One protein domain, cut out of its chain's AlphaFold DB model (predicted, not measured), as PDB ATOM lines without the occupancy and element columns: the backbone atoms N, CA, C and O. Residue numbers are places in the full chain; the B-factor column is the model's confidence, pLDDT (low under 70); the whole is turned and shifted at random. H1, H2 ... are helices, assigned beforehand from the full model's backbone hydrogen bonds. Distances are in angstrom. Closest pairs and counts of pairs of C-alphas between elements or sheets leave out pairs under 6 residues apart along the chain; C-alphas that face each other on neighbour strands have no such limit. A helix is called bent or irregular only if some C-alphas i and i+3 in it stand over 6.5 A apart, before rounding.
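What this domain is: This is residues 4 to 43 of the 45 residues of the protein "Cbb3-type cytochrome c oxidase subunit 3" of Diaphorobacter ruginosibacter (UniProt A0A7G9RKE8). Two helices follow each other nearly end to end, making a long thin arm with one blunt elbow at residues 27 and 28. H1 is the longer part and H2 runs on beyond the elbow without folding back. The printed part has 40 residues with two named helices, H1 then H2, and no named strand; the class is all helix. It is extended, with a radius of gyration of the C-alphas of 17.0 A and spans of 57 by 13 by 7 A.

How they stand to each other: H1, residues 4 to 26, and H2, residues 29 to 43, are close but not clearly touching; their closest C-alphas, those of Trp 24 and Asn 30, are 7.8 A apart. They run the same way at a steep tilt of 38 degrees. In H1 every O i to N i+4 pair is within hydrogen-bond range; in H2, 8 of 11 are.

Where its parts are: H1 measures 33.2 A from C-alpha 4 at (197.952, 161.021, 173.575) to C-alpha 26. H2 measures 21.0 A and ends with C-alpha 43 at (148.167, 138.259, 158.862). H2 is only just irregular: C-alphas 38 and 41 are 6.7 A apart.

The domain as a whole: The C-alphas of Ser 4 and Leu 43, the two farthest apart, are 56.7 A apart. The printed part has no cut, and the link is tight. Residues 28 to 36 and 40 to 43 have pLDDT under 70.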
ATOM      1  N   SER A   4     198.285 160.463 174.887       82.44
ATOM      2  CA  SER A   4     197.952 161.021 173.575       82.44
ATOM      3  C   SER A   4     197.259 159.992 172.673       82.44
ATOM      4  O   SER A   4     196.210 160.286 172.095       82.44
ATOM      5  N   THR A   5     197.772 158.760 172.624       87.56
ATOM      6  CA  THR A   5     197.177 157.646 171.874       87.56
ATOM      7  C   THR A   5     195.807 157.267 172.434       87.56
ATOM      8  O   THR A   5     194.876 157.064 171.663       87.56
ATOM      9  N   MET A   6     195.653 157.231 173.763       90.69
ATOM     10  CA  MET A   6     194.383 156.889 174.422       90.69
ATOM     11  C   MET A   6     193.266 157.887 174.069       90.69
ATOM     12  O   MET A   6     192.162 157.482 173.709       90.69
ATOM     13  N   ARG A   7     193.556 159.195 174.130       90.12
ATOM     14  CA  ARG A   7     192.589 160.243 173.760       90.12
ATOM     15  C   ARG A   7     192.245 160.212 172.276       90.12
ATOM     16  O   ARG A   7     191.068 160.257 171.932       90.12
ATOM     17  N   SER A   8     193.254 160.095 171.413       92.81
ATOM     18  CA  SER A   8     193.045 160.004 169.965       92.81
ATOM     19  C   SER A   8     192.191 158.787 169.595       92.81
ATOM     20  O   SER A   8     191.224 158.914 168.842       92.81
ATOM     21  N   LEU A   9     192.474 157.628 170.198       95.19
ATOM     22  CA  LEU A   9     191.707 156.406 169.987       95.19
ATOM     23  C   LEU A   9     190.256 156.554 170.451       95.19
ATOM     24  O   LEU A   9     189.355 156.127 169.735       95.19
ATOM     25  N   ALA A  10     190.016 157.189 171.603       93.19
ATOM     26  CA  ALA A  10     188.662 157.447 172.087       93.19
ATOM     27  C   ALA A  10     187.862 158.313 171.102       93.19
ATOM     28  O   ALA A  10     186.738 157.962 170.759       93.19
ATOM     29  N   THR A  11     188.450 159.393 170.577       94.56
ATOM     30  CA  THR A  11     187.791 160.255 169.583       94.56
ATOM     31  C   THR A  11     187.445 159.492 168.305       94.56
ATOM     32  O   THR A  11     186.314 159.578 167.821       94.56
ATOM     33  N   VAL A  12     188.390 158.713 167.771       96.50
ATOM     34  CA  VAL A  12     188.165 157.909 166.559       96.50
ATOM     35  C   VAL A  12     187.121 156.822 166.810       96.50
ATOM     36  O   VAL A  12     186.238 156.627 165.979       96.50
ATOM     37  N   ALA A  13     187.164 156.154 167.964       95.94
ATOM     38  CA  ALA A  13     186.191 155.134 168.341       95.94
ATOM     39  C   ALA A  13     184.778 155.715 168.491       95.94
ATOM     40  O   ALA A  13     183.823 155.120 167.995       95.94
ATOM     41  N   SER A  14     184.629 156.893 169.105       95.94
ATOM     42  CA  SER A  14     183.339 157.587 169.196       95.94
ATOM     43  C   SER A  14     182.790 157.950 167.816       95.94
ATOM     44  O   SER A  14     181.617 157.694 167.545       95.94
ATOM     45  N   LEU A  15     183.633 158.480 166.922       96.25
ATOM     46  CA  LEU A  15     183.238 158.798 165.548       96.25
ATOM     47  C   LEU A  15     182.828 157.535 164.775       96.25
ATOM     48  O   LEU A  15     181.792 157.519 164.115       96.25
ATOM     49  N   ALA A  16     183.608 156.458 164.890       96.56
ATOM     50  CA  ALA A  16     183.319 155.182 164.245       96.56
ATOM     51  C   ALA A  16     182.016 154.559 164.769       96.56
ATOM     52  O   ALA A  16     181.218 154.059 163.980       96.56
ATOM     53  N   CYS A  17     181.766 154.635 166.079       96.12
ATOM     54  CA  CYS A  17     180.522 154.174 166.689       96.12
ATOM     55  C   CYS A  17     179.318 154.975 166.167       96.12
ATOM     56  O   CYS A  17     178.321 154.390 165.746       96.12
ATOM     57  N   PHE A  18     179.444 156.305 166.094       95.69
ATOM     58  CA  PHE A  18     178.403 157.174 165.546       95.69
ATOM     59  C   PHE A  18     178.086 156.843 164.083       95.69
ATOM     60  O   PHE A  18     176.927 156.616 163.734       95.69
ATOM     61  N   LEU A  19     179.113 156.745 163.235       95.75
ATOM     62  CA  LEU A  19     178.956 156.382 161.825       95.75
ATOM     63  C   LEU A  19     178.409 154.962 161.653       95.75
ATOM     64  O   LEU A  19     177.617 154.723 160.747       95.75
ATOM     65  N   GLY A  20     178.785 154.033 162.535       93.69
ATOM     66  CA  GLY A  20     178.261 152.670 162.558       93.69
ATOM     67  C   GLY A  20     176.758 152.629 162.828       93.69
ATOM     68  O   GLY A  20     176.022 151.978 162.085       93.69
ATOM     69  N   ILE A  21     176.286 153.370 163.837       89.81
ATOM     70  CA  ILE A  21     174.855 153.483 164.160       89.81
ATOM     71  C   ILE A  21     174.107 154.196 163.035       89.81
ATOM     72  O   ILE A  21     173.059 153.718 162.602       89.81
ATOM     73  N   TRP A  22     174.653 155.304 162.529       91.62
ATOM     74  CA  TRP A  22     174.070 156.047 161.416       91.62
ATOM     75  C   TRP A  22     173.923 155.147 160.185       91.62
ATOM     76  O   TRP A  22     172.819 154.949 159.685       91.62
ATOM     77  N   PHE A  23     174.996 154.483 159.756       88.94
ATOM     78  CA  PHE A  23     174.952 153.574 158.616       88.94
ATOM     79  C   PHE A  23     173.990 152.400 158.837       88.94
ATOM     80  O   PHE A  23     173.249 152.041 157.923       88.94
ATOM     81  N   TRP A  24     173.953 151.815 160.039       85.75
ATOM     82  CA  TRP A  24     172.998 150.759 160.383       85.75
ATOM     83  C   TRP A  24     171.543 151.239 160.305       85.75
ATOM     84  O   TRP A  24     170.711 150.540 159.729       85.75
ATOM     85  N   ALA A  25     171.247 152.445 160.799       81.81
ATOM     86  CA  ALA A  25     169.912 153.036 160.745       81.81
ATOM     87  C   ALA A  25     169.451 153.299 159.300       81.81
ATOM     88  O   ALA A  25     168.291 153.059 158.969       81.81
ATOM     89  N   PHE A  26     170.363 153.722 158.417       78.38
ATOM     90  CA  PHE A  26     170.083 153.911 156.987       78.38
ATOM     91  C   PHE A  26     170.094 152.603 156.180       78.38
ATOM     92  O   PHE A  26     169.647 152.570 155.026       78.38
ATOM     93  N   ARG A  27     170.571 151.492 156.755       76.06
ATOM     94  CA  ARG A  27     170.636 150.207 156.059       76.06
ATOM     95  C   ARG A  27     169.222 149.648 155.892       76.06
ATOM     96  O   ARG A  27     168.583 149.227 156.853       76.06
ATOM     97  N   ARG A  28     168.764 149.556 154.636       61.66
ATOM     98  CA  ARG A  28     167.431 149.048 154.232       61.66
ATOM     99  C   ARG A  28     167.020 147.708 154.866       61.66
ATOM    100  O   ARG A  28     165.830 147.462 154.989       61.66
ATOM    101  N   LYS A  29     167.962 146.878 155.342       64.19
ATOM    102  CA  LYS A  29     167.654 145.641 156.088       64.19
ATOM    103  C   LYS A  29     166.861 145.867 157.384       64.19
ATOM    104  O   LYS A  29     166.146 144.962 157.795       64.19
ATOM    105  N   ASN A  30     166.959 147.036 158.024       63.19
ATOM    106  CA  ASN A  30     166.151 147.319 159.215       63.19
ATOM    107  C   ASN A  30     164.705 147.708 158.850       63.19
ATOM    108  O   ASN A  30     163.810 147.498 159.663       63.19
ATOM    109  N   LYS A  31     164.465 148.204 157.622       63.50
ATOM    110  CA  LYS A  31     163.107 148.445 157.106       63.50
ATOM    111  C   LYS A  31     162.352 147.143 156.875       63.50
ATOM    112  O   LYS A  31     161.222 147.056 157.317       63.50
ATOM    113  N   THR A  32     162.986 146.122 156.295       65.50
ATOM    114  CA  THR A  32     162.336 144.822 156.034       65.50
ATOM    115  C   THR A  32     161.827 144.160 157.314       65.50
ATOM    116  O   THR A  32     160.697 143.700 157.355       65.50
ATOM    117  N   ARG A  33     162.609 144.205 158.402       67.50
ATOM    118  CA  ARG A  33     162.172 143.690 159.712       67.50
ATOM    119  C   ARG A  33     160.991 144.478 160.295       67.50
ATOM    120  O   ARG A  33     160.169 143.916 161.008       67.50
ATOM    121  N   PHE A  34     160.928 145.781 160.023       66.00
ATOM    122  CA  PHE A  34     159.804 146.625 160.429       66.00
ATOM    123  C   PHE A  34     158.568 146.409 159.550       66.00
ATOM    124  O   PHE A  34     157.466 146.429 160.078       66.00
ATOM    125  N   GLU A  35     158.737 146.188 158.246       69.88
ATOM    126  CA  GLU A  35     157.655 145.853 157.313       69.88
ATOM    127  C   GLU A  35     157.038 144.491 157.657       69.88
ATOM    128  O   GLU A  35     155.824 144.402 157.789       69.88
ATOM    129  N   GLU A  36     157.855 143.467 157.930       68.12
ATOM    130  CA  GLU A  36     157.373 142.164 158.415       68.12
ATOM    131  C   GLU A  36     156.626 142.291 159.750       68.12
ATOM    132  O   GLU A  36     155.531 141.752 159.903       68.12
ATOM    133  N   ALA A  37     157.166 143.052 160.709       72.56
ATOM    134  CA  ALA A  37     156.488 143.288 161.983       72.56
ATOM    135  C   ALA A  37     155.196 144.113 161.832       72.56
ATOM    136  O   ALA A  37     154.250 143.914 162.586       72.56
ATOM    137  N   ALA A  38     155.136 145.026 160.859       70.62
ATOM    138  CA  ALA A  38     153.937 145.802 160.557       70.62
ATOM    139  C   ALA A  38     152.856 144.969 159.856       70.62
ATOM    140  O   ALA A  38     151.689 145.332 159.938       70.62
ATOM    141  N   GLN A  39     153.222 143.866 159.193       71.50
ATOM    142  CA  GLN A  39     152.274 142.936 158.575       71.50
ATOM    143  C   GLN A  39     151.665 141.925 159.557       71.50
ATOM    144  O   GLN A  39     150.617 141.374 159.239       71.50
ATOM    145  N   LEU A  40     152.252 141.718 160.743       67.31
ATOM    146  CA  LEU A  40     151.689 140.857 161.802       67.31
ATOM    147  C   LEU A  40     150.198 141.136 162.098       67.31
ATOM    148  O   LEU A  40     149.419 140.194 162.001       67.31
ATOM    149  N   PRO A  41     149.750 142.385 162.354       69.25
ATOM    150  CA  PRO A  41     148.332 142.672 162.606       69.25
ATOM    151  C   PRO A  41     147.405 142.485 161.391       69.25
ATOM    152  O   PRO A  41     146.196 142.597 161.549       69.25
ATOM    153  N   PHE A  42     147.944 142.241 160.192       66.19
ATOM    154  CA  PHE A  42     147.171 142.000 158.964       66.19
ATOM    155  C   PHE A  42     147.229 140.536 158.495       66.19
ATOM    156  O   PHE A  42     146.601 140.197 157.497       66.19
ATOM    157  N   LEU A  43     148.029 139.692 159.155       63.62
ATOM    158  CA  LEU A  43     148.167 138.259 158.862       63.62
ATOM    159  C   LEU A  43     147.288 137.386 159.773       63.62
ATOM    160  O   LEU A  43     147.206 136.181 159.554       63.62
TER     161      LEU A  43